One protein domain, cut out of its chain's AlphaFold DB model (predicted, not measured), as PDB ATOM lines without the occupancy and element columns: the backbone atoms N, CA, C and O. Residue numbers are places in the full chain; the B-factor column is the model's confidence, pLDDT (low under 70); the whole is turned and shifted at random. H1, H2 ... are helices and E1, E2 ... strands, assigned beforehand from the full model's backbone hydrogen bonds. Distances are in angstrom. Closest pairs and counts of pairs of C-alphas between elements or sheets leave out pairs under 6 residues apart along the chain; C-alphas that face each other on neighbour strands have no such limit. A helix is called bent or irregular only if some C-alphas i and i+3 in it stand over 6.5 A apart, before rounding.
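Overview. This is residues 90 to 97 and 113 to 217 of the 526 residues of an uncharacterized protein of Caenorhabditis tropicalis (UniProt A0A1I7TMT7). One twisted sheet of six short strands makes a wall, with H1, H2 and H3 in a row along one side of it and no named helix on the other. H1 and H2 run side by side, and short H4 packs crosswise on H3, beyond the sheet's edge at E6. The printed part has 113 residues, with four named helices and six named strands in the order E1 E2 E3 H1 E4 H2 E5 H3 E6 H4. The sheet runs E3, E2, E1, E4, E5, E6 and is mixed; the class is mixed, helices and strands. The whole is compact, with a radius of gyration of the C-alphas of 13.5 A and spans of 40 by 29 by 19 A.

Arrangement. Begin at E1, residues 90 to 94, whose pairing is staggered: residues 90 to 92 pair with parallel E4, residues 144 to 147, and residues 92 to 94 with antiparallel E2, residues 115 to 117. Look for N 90 and O 144, 2.8 A apart, and N 93 and O 116, 2.9 A apart, both within hydrogen-bond range. E2 and E3, residues 120 to 122, form a hairpin, with N 122 and O 115 2.7 A apart. E3, H1, residues 124 to 138, and E4 make a split strand-helix-strand unit, with E2 and E1 between its strands; its crossover is right-handed. H2, residues 156 to 168, touches H1 at a shallow tilt of 10 degrees, the same way; their closest C-alphas, of Phe 131 and Leu 167, are 4.8 A apart. E4, H2, E5, residues 177 to 179, and E5, H3, residues 190 to 198, E6, residues 201 to 203, are strand-helix-strand units, parallel neighbours with a helix between them in the chain, both right-handed crossovers. Here N 145 and O 177 are 2.8 A apart, N 178 and O 201 2.9 A. H1 and H3 only graze the sheet, as does H2, only just on it with 5 pairs of C-alphas within 10 A. H4, residues 207 to 213, is not on the sheet and touches H3 about perpendicular, at 89 degrees, closest at the C-alphas of Gly 193 and Val 209, 5.1 A. Every O i to N i+4 pair is within hydrogen-bond range in H4, against 8 of 11 in H1, 8 of 9 in H2 and 4 of 5 in H3.

Along the chain. Find C-alpha 90 at (19.780, 1.300, -52.983); from there E1 runs 13.4 A. E2, E3, E4, E5 and E6 measure 6.5, 6.2, 10.1, 6.3 and 7.2 A. H1 starts at C-alpha 124, (18.302, 15.569, -45.209), and runs 20.1 A; it is irregular, with C-alphas 125 and 128 7.2 A apart. H2 runs 16.6 A, H3 12.8 A, and H4 9.3 A to C-alpha 213 at (20.701, -11.236, -31.852).

Size, cuts and confidence. The C-alphas farthest apart, of Asp 97 and Glu 216, are 42.4 A apart. Residues 98 to 112 are not printed, and C-alphas 97 and 113 stand 10.1 A apart across this cut, in the link from E1 to E2. Of the links that are printed whole, none is long. Confidence is under 70 at residues 95 to 97, 113 and 151 to 154.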
ATOM      1  N   VAL A  90      19.704  -0.026 -53.588       95.25
ATOM      2  CA  VAL A  90      19.780   1.300 -52.983       95.25
ATOM      3  C   VAL A  90      21.181   1.509 -52.433       95.25
ATOM      4  O   VAL A  90      21.637   0.777 -51.560       95.25
ATOM      5  N   VAL A  91      21.851   2.540 -52.932       94.69
ATOM      6  CA  VAL A  91      23.137   3.020 -52.435       94.69
ATOM      7  C   VAL A  91      22.925   4.394 -51.818       94.69
ATOM      8  O   VAL A  91      22.469   5.312 -52.502       94.69
ATOM      9  N   ILE A  92      23.264   4.528 -50.542       92.12
ATOM     10  CA  ILE A  92      23.215   5.778 -49.787       92.12
ATOM     11  C   ILE A  92      24.654   6.230 -49.556       92.12
ATOM     12  O   ILE A  92      25.466   5.468 -49.041       92.12
ATOM     13  N   ASP A  93      24.973   7.447 -49.975       88.19
ATOM     14  CA  ASP A  93      26.323   8.010 -49.948       88.19
ATOM     15  C   ASP A  93      26.284   9.442 -49.408       88.19
ATOM     16  O   ASP A  93      25.343  10.191 -49.683       88.19
ATOM     17  N   GLY A  94      27.287   9.833 -48.634       75.06
ATOM     18  CA  GLY A  94      27.431  11.197 -48.147       75.06
ATOM     19  C   GLY A  94      28.288  11.980 -49.126       75.06
ATOM     20  O   GLY A  94      29.328  11.487 -49.551       75.06
ATOM     21  N   ASN A  95      27.885  13.194 -49.514       60.62
ATOM     22  CA  ASN A  95      28.778  14.006 -50.333       60.62
ATOM     23  C   ASN A  95      29.980  14.460 -49.488       60.62
ATOM     24  O   ASN A  95      29.902  15.454 -48.772       60.62
ATOM     25  N   VAL A  96      31.085  13.727 -49.569       50.69
ATOM     26  CA  VAL A  96      32.418  14.271 -49.324       50.69
ATOM     27  C   VAL A  96      32.879  14.729 -50.697       50.69
ATOM     28  O   VAL A  96      33.272  13.894 -51.513       50.69
ATOM     29  N   ASP A  97      32.734  16.020 -51.013       41.06
ATOM     30  CA  ASP A  97      33.371  16.572 -52.210       41.06
ATOM     31  C   ASP A  97      34.875  16.316 -52.072       41.06
ATOM     32  O   ASP A  97      35.606  17.004 -51.365       41.06
ATOM     33  N   ASN A 113      25.457  19.460 -47.061       61.09
ATOM     34  CA  ASN A 113      25.242  18.187 -46.365       61.09
ATOM     35  C   ASN A 113      24.171  17.364 -47.100       61.09
ATOM     36  O   ASN A 113      23.144  16.986 -46.539       61.09
ATOM     37  N   THR A 114      24.364  17.163 -48.398       72.25
ATOM     38  CA  THR A 114      23.443  16.435 -49.256       72.25
ATOM     39  C   THR A 114      23.773  14.954 -49.186       72.25
ATOM     40  O   THR A 114      24.922  14.537 -49.345       72.25
ATOM     41  N   ILE A 115      22.743  14.150 -48.936       85.06
ATOM     42  CA  ILE A 115      22.843  12.696 -49.011       85.06
ATOM     43  C   ILE A 115      22.483  12.293 -50.424       85.06
ATOM     44  O   ILE A 115      21.478  12.743 -50.966       85.06
ATOM     45  N   LYS A 116      23.287  11.433 -51.032       88.62
ATOM     46  CA  LYS A 116      22.995  10.853 -52.331       88.62
ATOM     47  C   LYS A 116      22.315   9.503 -52.144       88.62
ATOM     48  O   LYS A 116      22.910   8.595 -51.579       88.62
ATOM     49  N   VAL A 117      21.104   9.347 -52.670       90.81
ATOM     50  CA  VAL A 117      20.428   8.047 -52.799       90.81
ATOM     51  C   VAL A 117      20.447   7.661 -54.272       90.81
ATOM     52  O   VAL A 117      19.924   8.395 -55.105       90.81
ATOM     53  N   ASN A 118      21.108   6.560 -54.632       90.38
ATOM     54  CA  ASN A 118      21.317   6.146 -56.027       90.38
ATOM     55  C   ASN A 118      21.839   7.286 -56.923       90.38
ATOM     56  O   ASN A 118      21.373   7.490 -58.043       90.38
ATOM     57  N   ARG A 119      22.845   8.021 -56.416       84.88
ATOM     58  CA  ARG A 119      23.483   9.202 -57.040       84.88
ATOM     59  C   ARG A 119      22.627  10.477 -57.061       84.88
ATOM     60  O   ARG A 119      23.098  11.496 -57.559       84.88
ATOM     61  N   GLN A 120      21.420  10.455 -56.503       85.81
ATOM     62  CA  GLN A 120      20.547  11.625 -56.434       85.81
ATOM     63  C   GLN A 120      20.726  12.361 -55.123       85.81
ATOM     64  O   GLN A 120      20.470  11.791 -54.068       85.81
ATOM     65  N   SER A 121      21.109  13.632 -55.188       87.31
ATOM     66  CA  SER A 121      21.180  14.486 -54.006       87.31
ATOM     67  C   SER A 121      19.784  14.739 -53.434       87.31
ATOM     68  O   SER A 121      18.924  15.340 -54.083       87.31
ATOM     69  N   VAL A 122      19.586  14.310 -52.194       86.12
ATOM     70  CA  VAL A 122      18.399  14.524 -51.375       86.12
ATOM     71  C   VAL A 122      18.817  15.356 -50.162       86.12
ATOM     72  O   VAL A 122      19.782  15.043 -49.462       86.12
ATOM     73  N   GLU A 123      18.104  16.458 -49.928       84.81
ATOM     74  CA  GLU A 123      18.266  17.252 -48.706       84.81
ATOM     75  C   GLU A 123      17.873  16.385 -47.494       84.81
ATOM     76  O   GLU A 123      16.845  15.708 -47.574       84.81
ATOM     77  N   PRO A 124      18.607  16.416 -46.366       84.12
ATOM     78  CA  PRO A 124      18.302  15.569 -45.209       84.12
ATOM     79  C   PRO A 124      16.847  15.662 -44.730       84.12
ATOM     80  O   PRO A 124      16.205  14.646 -44.481       84.12
ATOM     81  N   SER A 125      16.270  16.867 -44.723       84.62
ATOM     82  CA  SER A 125      14.864  17.110 -44.359       84.62
ATOM     83  C   SER A 125      13.838  16.471 -45.307       84.62
ATOM     84  O   SER A 125      12.653  16.405 -44.982       84.62
ATOM     85  N   LYS A 126      14.267  16.012 -46.487       89.38
ATOM     86  CA  LYS A 126      13.435  15.362 -47.507       89.38
ATOM     87  C   LYS A 126      13.657  13.853 -47.595       89.38
ATOM     88  O   LYS A 126      12.988  13.223 -48.408       89.38
ATOM     89  N   LEU A 127      14.529  13.261 -46.777       89.94
ATOM     90  CA  LEU A 127      14.791  11.817 -46.822       89.94
ATOM     91  C   LEU A 127      13.572  10.996 -46.415       89.94
ATOM     92  O   LEU A 127      13.127  10.169 -47.207       89.94
ATOM     93  N   TYR A 128      12.955  11.301 -45.273       93.31
ATOM     94  CA  TYR A 128      11.711  10.658 -44.849       93.31
ATOM     95  C   TYR A 128      10.632  10.634 -45.953       93.31
ATOM     96  O   TYR A 128      10.177   9.551 -46.337       93.31
ATOM     97  N   PRO A 129      10.203  11.780 -46.535       94.44
ATOM     98  CA  PRO A 129       9.169  11.751 -47.564       94.44
ATOM     99  C   PRO A 129       9.653  11.108 -48.875       94.44
ATOM    100  O   PRO A 129       8.835  10.537 -49.597       94.44
ATOM    101  N   TYR A 130      10.956  11.140 -49.168       94.06
ATOM    102  CA  TYR A 130      11.549  10.427 -50.300       94.06
ATOM    103  C   TYR A 130      11.444   8.904 -50.124       94.06
ATOM    104  O   TYR A 130      10.907   8.220 -50.996       94.06
ATOM    105  N   PHE A 131      11.868   8.364 -48.981       95.75
ATOM    106  CA  PHE A 131      11.753   6.937 -48.672       95.75
ATOM    107  C   PHE A 131      10.303   6.480 -48.594       95.75
ATOM    108  O   PHE A 131       9.946   5.458 -49.182       95.75
ATOM    109  N   ARG A 132       9.430   7.288 -47.987       95.62
ATOM    110  CA  ARG A 132       7.991   7.019 -47.962       95.62
ATOM    111  C   ARG A 132       7.398   6.964 -49.368       95.62
ATOM    112  O   ARG A 132       6.539   6.130 -49.644       95.62
ATOM    113  N   PHE A 133       7.840   7.838 -50.272       95.12
ATOM    114  CA  PHE A 133       7.429   7.778 -51.670       95.12
ATOM    115  C   PHE A 133       7.893   6.472 -52.333       95.12
ATOM    116  O   PHE A 133       7.078   5.812 -52.982       95.12
ATOM    117  N   LEU A 134       9.159   6.079 -52.153       95.25
ATOM    118  CA  LEU A 134       9.697   4.841 -52.724       95.25
ATOM    119  C   LEU A 134       8.930   3.609 -52.236       95.25
ATOM    120  O   LEU A 134       8.471   2.809 -53.053       95.25
ATOM    121  N   ASN A 135       8.733   3.485 -50.928       94.81
ATOM    122  CA  ASN A 135       8.017   2.355 -50.359       94.81
ATOM    123  C   ASN A 135       6.512   2.428 -50.678       94.81
ATOM    124  O   ASN A 135       5.998   1.630 -51.459       94.81
ATOM    125  N   SER A 136       5.788   3.424 -50.163       93.44
ATOM    126  CA  SER A 136       4.318   3.404 -50.176       93.44
ATOM    127  C   SER A 136       3.687   3.747 -51.530       93.44
ATOM    128  O   SER A 136       2.611   3.244 -51.849       93.44
ATOM    129  N   VAL A 137       4.300   4.634 -52.324       93.06
ATOM    130  CA  VAL A 137       3.709   5.103 -53.595       93.06
ATOM    131  C   VAL A 137       4.279   4.334 -54.775       93.06
ATOM    132  O   VAL A 137       3.534   3.854 -55.632       93.06
ATOM    133  N   ALA A 138       5.605   4.226 -54.839       93.50
ATOM    134  CA  ALA A 138       6.251   3.466 -55.887       93.50
ATOM    135  C   ALA A 138       6.176   1.964 -55.619       93.50
ATOM    136  O   ALA A 138       6.126   1.228 -56.596       93.50
ATOM    137  N   GLY A 139       6.057   1.477 -54.383       93.75
ATOM    138  CA  GLY A 139       6.023   0.037 -54.105       93.75
ATOM    139  C   GLY A 139       7.373  -0.620 -54.374       93.75
ATOM    140  O   GLY A 139       7.428  -1.686 -54.988       93.75
ATOM    141  N   VAL A 140       8.463   0.071 -54.037       94.25
ATOM    142  CA  VAL A 140       9.825  -0.460 -54.122       94.25
ATOM    143  C   VAL A 140       9.991  -1.545 -53.062       94.25
ATOM    144  O   VAL A 140       9.627  -1.353 -51.909       94.25
ATOM    145  N   LYS A 141      10.562  -2.683 -53.462       94.19
ATOM    146  CA  LYS A 141      11.015  -3.733 -52.545       94.19
ATOM    147  C   LYS A 141      12.532  -3.788 -52.628       94.19
ATOM    148  O   LYS A 141      13.076  -4.256 -53.634       94.19
ATOM    149  N   VAL A 142      13.186  -3.224 -51.617       95.25
ATOM    150  CA  VAL A 142      14.645  -3.138 -51.556       95.25
ATOM    151  C   VAL A 142      15.213  -4.544 -51.426       95.25
ATOM    152  O   VAL A 142      14.802  -5.311 -50.562       95.25
ATOM    153  N   LYS A 143      16.147  -4.877 -52.312       96.25
ATOM    154  CA  LYS A 143      16.884  -6.138 -52.281       96.25
ATOM    155  C   LYS A 143      18.329  -5.981 -51.869       96.25
ATOM    156  O   LYS A 143      18.878  -6.877 -51.244       96.25
ATOM    157  N   LYS A 144      18.948  -4.870 -52.256       96.94
ATOM    158  CA  LYS A 144      20.311  -4.539 -51.862       96.94
ATOM    159  C   LYS A 144      20.304  -3.159 -51.252       96.94
ATOM    160  O   LYS A 144      19.812  -2.229 -51.889       96.94
ATOM    161  N   LEU A 145      20.847  -3.037 -50.055       96.75
ATOM    162  CA  LEU A 145      21.109  -1.767 -49.413       96.75
ATOM    163  C   LEU A 145      22.603  -1.666 -49.115       96.75
ATOM    164  O   LEU A 145      23.165  -2.521 -48.434       96.75
ATOM    165  N   VAL A 146      23.220  -0.590 -49.593       95.75
ATOM    166  CA  VAL A 146      24.599  -0.230 -49.271       95.75
ATOM    167  C   VAL A 146      24.612   1.188 -48.723       95.75
ATOM    168  O   VAL A 146      24.283   2.133 -49.435       95.75
ATOM    169  N   VAL A 147      25.013   1.340 -47.468       92.81
ATOM    170  CA  VAL A 147      25.280   2.636 -46.843       92.81
ATOM    171  C   VAL A 147      26.789   2.853 -46.847       92.81
ATOM    172  O   VAL A 147      27.535   2.102 -46.229       92.81
ATOM    173  N   LYS A 148      27.269   3.840 -47.592       88.00
ATOM    174  CA  LYS A 148      28.683   4.224 -47.574       88.00
ATOM    175  C   LYS A 148      28.977   5.129 -46.379       88.00
ATOM    176  O   LYS A 148      28.071   5.491 -45.637       88.00
ATOM    177  N   GLU A 149      30.243   5.479 -46.186       72.75
ATOM    178  CA  GLU A 149      30.659   6.401 -45.129       72.75
ATOM    179  C   GLU A 149      29.915   7.741 -45.245       72.75
ATOM    180  O   GLU A 149      29.848   8.356 -46.311       72.75
ATOM    181  N   LEU A 150      29.305   8.167 -44.138       75.25
ATOM    182  CA  LEU A 150      28.512   9.388 -44.062       75.25
ATOM    183  C   LEU A 150      29.251  10.416 -43.197       75.25
ATOM    184  O   LEU A 150      29.582  10.101 -42.053       75.25
ATOM    185  N   PRO A 151      29.449  11.659 -43.673       60.91
ATOM    186  CA  PRO A 151      30.268  12.657 -42.985       60.91
ATOM    187  C   PRO A 151      29.584  13.319 -41.777       60.91
ATOM    188  O   PRO A 151      30.162  14.214 -41.166       60.91
ATOM    189  N   VAL A 152      28.341  12.949 -41.437       62.50
ATOM    190  CA  VAL A 152      27.532  13.695 -40.458       62.50
ATOM    191  C   VAL A 152      27.096  12.807 -39.296       62.50
ATOM    192  O   VAL A 152      26.338  11.856 -39.473       62.50
ATOM    193  N   GLU A 153      27.531  13.150 -38.082       66.94
ATOM    194  CA  GLU A 153      27.141  12.441 -36.854       66.94
ATOM    195  C   GLU A 153      25.729  12.800 -36.362       66.94
ATOM    196  O   GLU A 153      25.049  11.970 -35.762       66.94
ATOM    197  N   TYR A 154      25.258  14.018 -36.642       60.28
ATOM    198  CA  TYR A 154      24.117  14.620 -35.941       60.28
ATOM    199  C   TYR A 154      22.725  14.057 -36.274       60.28
ATOM    200  O   TYR A 154      21.791  14.351 -35.537       60.28
ATOM    201  N   PHE A 155      22.557  13.254 -37.331       75.81
ATOM    202  CA  PHE A 155      21.253  12.655 -37.678       75.81
ATOM    203  C   PHE A 155      21.334  11.147 -37.982       75.81
ATOM    204  O   PHE A 155      20.407  10.577 -38.554       75.81
ATOM    205  N   LYS A 156      22.423  10.472 -37.577       82.75
ATOM    206  CA  LYS A 156      22.635   9.036 -37.848       82.75
ATOM    207  C   LYS A 156      21.450   8.169 -37.412       82.75
ATOM    208  O   LYS A 156      21.055   7.265 -38.140       82.75
ATOM    209  N   LYS A 157      20.865   8.483 -36.252       87.00
ATOM    210  CA  LYS A 157      19.702   7.768 -35.724       87.00
ATOM    211  C   LYS A 157      18.445   7.994 -36.566       87.00
ATOM    212  O   LYS A 157      17.814   7.021 -36.948       87.00
ATOM    213  N   ASP A 158      18.121   9.243 -36.895       89.06
ATOM    214  CA  ASP A 158      16.935   9.548 -37.705       89.06
ATOM    215  C   ASP A 158      17.045   8.897 -39.088       89.06
ATOM    216  O   ASP A 158      16.092   8.296 -39.565       89.06
ATOM    217  N   LEU A 159      18.235   8.928 -39.703       90.88
ATOM    218  CA  LEU A 159      18.467   8.241 -40.972       90.88
ATOM    219  C   LEU A 159      18.375   6.714 -40.837       90.88
ATOM    220  O   LEU A 159      17.837   6.062 -41.728       90.88
ATOM    221  N   HIS A 160      18.899   6.134 -39.756       93.44
ATOM    222  CA  HIS A 160      18.724   4.711 -39.472       93.44
ATOM    223  C   HIS A 160      17.237   4.352 -39.400       93.44
ATOM    224  O   HIS A 160      16.792   3.468 -40.130       93.44
ATOM    225  N   ASP A 161      16.469   5.061 -38.575       92.94
ATOM    226  CA  ASP A 161      15.047   4.788 -38.359       92.94
ATOM    227  C   ASP A 161      14.259   4.996 -39.668       92.94
ATOM    228  O   ASP A 161      13.463   4.148 -40.061       92.94
ATOM    229  N   ASP A 162      14.575   6.039 -40.438       93.88
ATOM    230  CA  ASP A 162      14.013   6.293 -41.767       93.88
ATOM    231  C   ASP A 162      14.302   5.155 -42.770       93.88
ATOM    232  O   ASP A 162      13.434   4.761 -43.554       93.88
ATOM    233  N   ILE A 163      15.510   4.590 -42.769       94.75
ATOM    234  CA  ILE A 163      15.851   3.463 -43.646       94.75
ATOM    235  C   ILE A 163      15.081   2.208 -43.225       94.75
ATOM    236  O   ILE A 163      14.475   1.540 -44.065       94.75
ATOM    237  N   ILE A 164      15.117   1.870 -41.939       94.38
ATOM    238  CA  ILE A 164      14.552   0.622 -41.426       94.38
ATOM    239  C   ILE A 164      13.022   0.661 -41.471       94.38
ATOM    240  O   ILE A 164      12.397  -0.211 -42.076       94.38
ATOM    241  N   ASP A 165      12.419   1.689 -40.879       92.50
ATOM    242  CA  ASP A 165      10.977   1.745 -40.641       92.50
ATOM    243  C   ASP A 165      10.194   2.307 -41.834       92.50
ATOM    244  O   ASP A 165       8.999   2.037 -41.960       92.50
ATOM    245  N   VAL A 166      10.831   3.091 -42.716       94.94
ATOM    246  CA  VAL A 166      10.133   3.766 -43.825       94.94
ATOM    247  C   VAL A 166      10.523   3.202 -45.183       94.94
ATOM    248  O   VAL A 166       9.635   2.930 -45.994       94.94
ATOM    249  N   LEU A 167      11.819   3.045 -45.470       94.88
ATOM    250  CA  LEU A 167      12.274   2.562 -46.778       94.88
ATOM    251  C   LEU A 167      12.091   1.050 -46.935       94.88
ATOM    252  O   LEU A 167      11.550   0.615 -47.953       94.88
ATOM    253  N   ILE A 168      12.586   0.269 -45.973       92.50
ATOM    254  CA  ILE A 168      12.496  -1.194 -46.009       92.50
ATOM    255  C   ILE A 168      11.104  -1.626 -45.549       92.50
ATOM    256  O   ILE A 168      10.463  -2.395 -46.266       92.50
ATOM    257  N   ASP A 169      10.637  -1.071 -44.418       83.75
ATOM    258  CA  ASP A 169       9.420  -1.497 -43.708       83.75
ATOM    259  C   ASP A 169       9.540  -2.968 -43.256       83.75
ATOM    260  O   ASP A 169      10.387  -3.705 -43.745       83.75
ATOM    261  N   ARG A 170       8.773  -3.427 -42.265       76.75
ATOM    262  CA  ARG A 170       9.064  -4.662 -41.483       76.75
ATOM    263  C   ARG A 170       9.073  -5.997 -42.272       76.75
ATOM    264  O   ARG A 170       9.120  -7.068 -41.673       76.75
ATOM    265  N   GLU A 171       9.023  -5.960 -43.600       80.50
ATOM    266  CA  GLU A 171       9.147  -7.079 -44.534       80.50
ATOM    267  C   GLU A 171      10.609  -7.301 -44.976       80.50
ATOM    268  O   GLU A 171      10.995  -7.048 -46.121       80.50
ATOM    269  N   TYR A 172      11.438  -7.814 -44.066       87.12
ATOM    270  CA  TYR A 172      12.878  -8.001 -44.301       87.12
ATOM    271  C   TYR A 172      13.225  -9.123 -45.291       87.12
ATOM    272  O   TYR A 172      14.330  -9.145 -45.825       87.12
ATOM    273  N   ASP A 173      12.280 -10.023 -45.588       87.12
ATOM    274  CA  ASP A 173      12.483 -11.235 -46.401       87.12
ATOM    275  C   ASP A 173      12.995 -10.972 -47.830       87.12
ATOM    276  O   ASP A 173      13.424 -11.890 -48.532       87.12
ATOM    277  N   HIS A 174      12.913  -9.731 -48.306       89.25
ATOM    278  CA  HIS A 174      13.370  -9.348 -49.637       89.25
ATOM    279  C   HIS A 174      14.797  -8.798 -49.673       89.25
ATOM    280  O   HIS A 174      15.365  -8.728 -50.767       89.25
ATOM    281  N   VAL A 175      15.369  -8.427 -48.523       95.31
ATOM    282  CA  VAL A 175      16.703  -7.831 -48.427       95.31
ATOM    283  C   VAL A 175      17.750  -8.943 -48.474       95.31
ATOM    284  O   VAL A 175      17.943  -9.689 -47.524       95.31
ATOM    285  N   GLU A 176      18.418  -9.073 -49.620       96.12
ATOM    286  CA  GLU A 176      19.462 -10.072 -49.863       96.12
ATOM    287  C   GLU A 176      20.856  -9.543 -49.474       96.12
ATOM    288  O   GLU A 176      21.709 -10.324 -49.054       96.12
ATOM    289  N   GLU A 177      21.096  -8.233 -49.593       97.56
ATOM    290  CA  GLU A 177      22.360  -7.590 -49.212       97.56
ATOM    291  C   GLU A 177      22.104  -6.377 -48.311       97.56
ATOM    292  O   GLU A 177      21.379  -5.458 -48.701       97.56
ATOM    293  N   PHE A 178      22.723  -6.358 -47.131       96.75
ATOM    294  CA  PHE A 178      22.583  -5.289 -46.144       96.75
ATOM    295  C   PHE A 178      23.961  -4.867 -45.626       96.75
ATOM    296  O   PHE A 178      24.532  -5.482 -44.723       96.75
ATOM    297  N   VAL A 179      24.529  -3.837 -46.256       96.00
ATOM    298  CA  VAL A 179      25.933  -3.451 -46.082       96.00
ATOM    299  C   VAL A 179      26.067  -2.007 -45.597       96.00
ATOM    300  O   VAL A 179      25.382  -1.110 -46.080       96.00
ATOM    301  N   GLY A 180      26.986  -1.775 -44.657       91.44
ATOM    302  CA  GLY A 180      27.421  -0.451 -44.209       91.44
ATOM    303  C   GLY A 180      26.599   0.181 -43.085       91.44
ATOM    304  O   GLY A 180      26.925   1.278 -42.623       91.44
ATOM    305  N   MET A 181      25.581  -0.524 -42.582       92.44
ATOM    306  CA  MET A 181      24.694  -0.025 -41.524       92.44
ATOM    307  C   MET A 181      25.426   0.304 -40.215       92.44
ATOM    308  O   MET A 181      24.987   1.174 -39.467       92.44
ATOM    309  N   LYS A 182      26.593  -0.307 -39.972       88.56
ATOM    310  CA  LYS A 182      27.453  -0.008 -38.818       88.56
ATOM    311  C   LYS A 182      27.797   1.483 -38.671       88.56
ATOM    312  O   LYS A 182      27.985   1.964 -37.556       88.56
ATOM    313  N   SER A 183      27.848   2.235 -39.772       84.81
ATOM    314  CA  SER A 183      28.096   3.687 -39.746       84.81
ATOM    315  C   SER A 183      26.973   4.490 -39.071       84.81
ATOM    316  O   SER A 183      27.238   5.546 -38.490       84.81
ATOM    317  N   LEU A 184      25.739   3.977 -39.126       88.50
ATOM    318  CA  LEU A 184      24.522   4.584 -38.583       88.50
ATOM    319  C   LEU A 184      24.093   3.956 -37.253       88.50
ATOM    320  O   LEU A 184      23.635   4.653 -36.351       88.50
ATOM    321  N   CYS A 185      24.279   2.645 -37.123       90.19
ATOM    322  CA  CYS A 185      23.979   1.860 -35.937       90.19
ATOM    323  C   CYS A 185      25.226   1.046 -35.579       90.19
ATOM    324  O   CYS A 185      25.414  -0.064 -36.050       90.19
ATOM    325  N   SER A 186      26.135   1.600 -34.782       85.81
ATOM    326  CA  SER A 186      27.446   0.971 -34.547       85.81
ATOM    327  C   SER A 186      27.371  -0.349 -33.782       85.81
ATOM    328  O   SER A 186      28.121  -1.271 -34.093       85.81
ATOM    329  N   ILE A 187      26.466  -0.434 -32.804       86.56
ATOM    330  CA  ILE A 187      26.326  -1.598 -31.924       86.56
ATOM    331  C   ILE A 187      25.504  -2.695 -32.597       86.56
ATOM    332  O   ILE A 187      25.908  -3.852 -32.549       86.56
ATOM    333  N   GLY A 188      24.378  -2.342 -33.224       91.31
ATOM    334  CA  GLY A 188      23.322  -3.298 -33.563       91.31
ATOM    335  C   GLY A 188      22.002  -2.958 -32.882       91.31
ATOM    336  O   GLY A 188      21.980  -2.353 -31.812       91.31
ATOM    337  N   CYS A 189      20.892  -3.331 -33.513       93.56
ATOM    338  CA  CYS A 189      19.551  -3.277 -32.934       93.56
ATOM    339  C   CYS A 189      18.742  -4.486 -33.423       93.56
ATOM    340  O   CYS A 189      19.127  -5.124 -34.406       93.56
ATOM    341  N   GLU A 190      17.612  -4.783 -32.778       93.31
ATOM    342  CA  GLU A 190      16.744  -5.916 -33.142       93.31
ATOM    343  C   GLU A 190      16.354  -5.904 -34.628       93.31
ATOM    344  O   GLU A 190      16.403  -6.941 -35.286       93.31
ATOM    345  N   SER A 191      16.049  -4.732 -35.197       93.69
ATOM    346  CA  SER A 191      15.718  -4.621 -36.621       93.69
ATOM    347  C   SER A 191      16.908  -4.939 -37.532       93.69
ATOM    348  O   SER A 191      16.737  -5.636 -38.529       93.69
ATOM    349  N   CYS A 192      18.122  -4.495 -37.180       95.12
ATOM    350  CA  CYS A 192      19.335  -4.886 -37.908       95.12
ATOM    351  C   CYS A 192      19.565  -6.400 -37.816       95.12
ATOM    352  O   CYS A 192      19.916  -7.014 -38.819       95.12
ATOM    353  N   GLY A 193      19.323  -7.006 -36.647       94.38
ATOM    354  CA  GLY A 193      19.406  -8.456 -36.456       94.38
ATOM    355  C   GLY A 193      18.406  -9.228 -37.314       94.38
ATOM    356  O   GLY A 193      18.793 -10.152 -38.026       94.38
ATOM    357  N   GLY A 194      17.146  -8.784 -37.338       93.50
ATOM    358  CA  GLY A 194      16.104  -9.383 -38.173       93.50
ATOM    359  C   GLY A 194      16.424  -9.327 -39.670       93.50
ATOM    360  O   GLY A 194      16.177 -10.297 -40.384       93.50
ATOM    361  N   ILE A 195      17.020  -8.229 -40.149       94.81
ATOM    362  CA  ILE A 195      17.466  -8.110 -41.547       94.81
ATOM    363  C   ILE A 195      18.698  -8.982 -41.806       94.81
ATOM    364  O   ILE A 195      18.738  -9.705 -42.804       94.81
ATOM    365  N   ALA A 196      19.692  -8.949 -40.914       94.88
ATOM    366  CA  ALA A 196      20.916  -9.731 -41.049       94.88
ATOM    367  C   ALA A 196      20.610 -11.231 -41.158       94.88
ATOM    368  O   ALA A 196      21.121 -11.885 -42.060       94.88
ATOM    369  N   GLN A 197      19.702 -11.755 -40.330       93.44
ATOM    370  CA  GLN A 197      19.316 -13.169 -40.336       93.44
ATOM    371  C   GLN A 197      18.695 -13.640 -41.667       93.44
ATOM    372  O   GLN A 197      18.719 -14.830 -41.982       93.44
ATOM    373  N   LYS A 198      18.116 -12.724 -42.456       92.50
ATOM    374  CA  LYS A 198      17.527 -13.017 -43.777       92.50
ATOM    375  C   LYS A 198      18.453 -12.682 -44.947       92.50
ATOM    376  O   LYS A 198      18.187 -13.103 -46.073       92.50
ATOM    377  N   SER A 199      19.529 -11.945 -44.688       95.31
ATOM    378  CA  SER A 199      20.454 -11.471 -45.710       95.31
ATOM    379  C   SER A 199      21.458 -12.552 -46.097       95.31
ATOM    380  O   SER A 199      21.926 -13.329 -45.272       95.31
ATOM    381  N   LYS A 200      21.858 -12.560 -47.368       97.00
ATOM    382  CA  LYS A 200      22.962 -13.390 -47.868       97.00
ATOM    383  C   LYS A 200      24.306 -12.700 -47.690       97.00
ATOM    384  O   LYS A 200      25.311 -13.365 -47.450       97.00
ATOM    385  N   LYS A 201      24.327 -11.370 -47.823       98.00
ATOM    386  CA  LYS A 201      25.515 -10.543 -47.611       98.00
ATOM    387  C   LYS A 201      25.268  -9.509 -46.523       98.00
ATOM    388  O   LYS A 201      24.298  -8.757 -46.606       98.00
ATOM    389  N   TYR A 202      26.167  -9.445 -45.546       97.38
ATOM    390  CA  TYR A 202      26.046  -8.534 -44.411       97.38
ATOM    391  C   TYR A 202      27.399  -7.985 -43.946       97.38
ATOM    392  O   TYR A 202      28.403  -8.696 -43.925       97.38
ATOM    393  N   GLY A 203      27.420  -6.716 -43.541       93.62
ATOM    394  CA  GLY A 203      28.523  -6.121 -42.781       93.62
ATOM    395  C   GLY A 203      28.896  -4.694 -43.220       93.62
ATOM    396  O   GLY A 203      28.249  -4.160 -44.109       93.62
ATOM    397  N   PRO A 204      29.911  -4.025 -42.641       92.50
ATOM    398  CA  PRO A 204      30.779  -4.519 -41.580       92.50
ATOM    399  C   PRO A 204      29.989  -5.020 -40.375       92.50
ATOM    400  O   PRO A 204      28.970  -4.424 -40.019       92.50
ATOM    401  N   VAL A 205      30.416  -6.140 -39.798       91.94
ATOM    402  CA  VAL A 205      29.711  -6.801 -38.698       91.94
ATOM    403  C   VAL A 205      29.500  -5.838 -37.531       91.94
ATOM    404  O   VAL A 205      30.397  -5.128 -37.082       91.94
ATOM    405  N   GLN A 206      28.269  -5.839 -37.038       91.62
ATOM    406  CA  GLN A 206      27.896  -5.316 -35.732       91.62
ATOM    407  C   GLN A 206      27.960  -6.513 -34.773       91.62
ATOM    408  O   GLN A 206      27.172  -7.447 -34.930       91.62
ATOM    409  N   THR A 207      28.926  -6.536 -33.852       85.94
ATOM    410  CA  THR A 207      29.232  -7.693 -32.981       85.94
ATOM    411  C   THR A 207      27.995  -8.194 -32.233       85.94
ATOM    412  O   THR A 207      27.679  -9.376 -32.315       85.94
ATOM    413  N   SER A 208      27.198  -7.290 -31.645       88.94
ATOM    414  CA  SER A 208      25.947  -7.671 -30.961       88.94
ATOM    415  C   SER A 208      24.932  -8.350 -31.888       88.94
ATOM    416  O   SER A 208      24.218  -9.257 -31.472       88.94
ATOM    417  N   VAL A 209      24.886  -7.981 -33.175       93.94
ATOM    418  CA  VAL A 209      23.990  -8.646 -34.130       93.94
ATOM    419  C   VAL A 209      24.406 -10.099 -34.324       93.94
ATOM    420  O   VAL A 209      23.572 -10.991 -34.218       93.94
ATOM    421  N   ILE A 210      25.688 -10.331 -34.604       93.88
ATOM    422  CA  ILE A 210      26.205 -11.664 -34.929       93.88
ATOM    423  C   ILE A 210      26.240 -12.584 -33.707       93.88
ATOM    424  O   ILE A 210      25.932 -13.771 -33.836       93.88
ATOM    425  N   ASP A 211      26.601 -12.049 -32.540       89.12
ATOM    426  CA  ASP A 211      26.833 -12.860 -31.347       89.12
ATOM    427  C   ASP A 211      25.631 -12.944 -30.400       89.12
ATOM    428  O   ASP A 211      25.501 -13.947 -29.699       89.12
ATOM    429  N   GLU A 212      24.742 -11.942 -30.383       90.19
ATOM    430  CA  GLU A 212      23.635 -11.870 -29.414       90.19
ATOM    431  C   GLU A 212      22.245 -11.953 -30.060       90.19
ATOM    432  O   GLU A 212      21.351 -12.565 -29.479       90.19
ATOM    433  N   LEU A 213      22.039 -11.357 -31.243       93.25
ATOM    434  CA  LEU A 213      20.701 -11.236 -31.852       93.25
ATOM    435  C   LEU A 213      20.361 -12.336 -32.868       93.25
ATOM    436  O   LEU A 213      19.189 -12.521 -33.195       93.25
ATOM    437  N   ILE A 214      21.348 -13.065 -33.394       92.50
ATOM    438  CA  ILE A 214      21.094 -14.236 -34.240       92.50
ATOM    439  C   ILE A 214      20.813 -15.444 -33.342       92.50
ATOM    440  O   ILE A 214      21.722 -16.058 -32.787       92.50
ATOM    441  N   GLU A 215      19.536 -15.801 -33.234       89.00
ATOM    442  CA  GLU A 215      19.079 -16.911 -32.387       89.00
ATOM    443  C   GLU A 215      19.117 -18.277 -33.096       89.00
ATOM    444  O   GLU A 215      19.246 -19.317 -32.446       89.00
ATOM    445  N   GLU A 216      19.028 -18.299 -34.432       92.06
ATOM    446  CA  GLU A 216      19.004 -19.533 -35.226       92.06
ATOM    447  C   GLU A 216      20.253 -19.684 -36.106       92.06
ATOM    448  O   GLU A 216      20.798 -18.682 -36.582       92.06
ATOM    449  N   PRO A 217      20.688 -20.929 -36.398       95.44
ATOM    450  CA  PRO A 217      21.791 -21.175 -37.315       95.44
ATOM    451  C   PRO A 217      21.586 -20.474 -38.662       95.44
ATOM    452  O   PRO A 217      20.651 -20.785 -39.399       95.44
TER     453      PRO A 217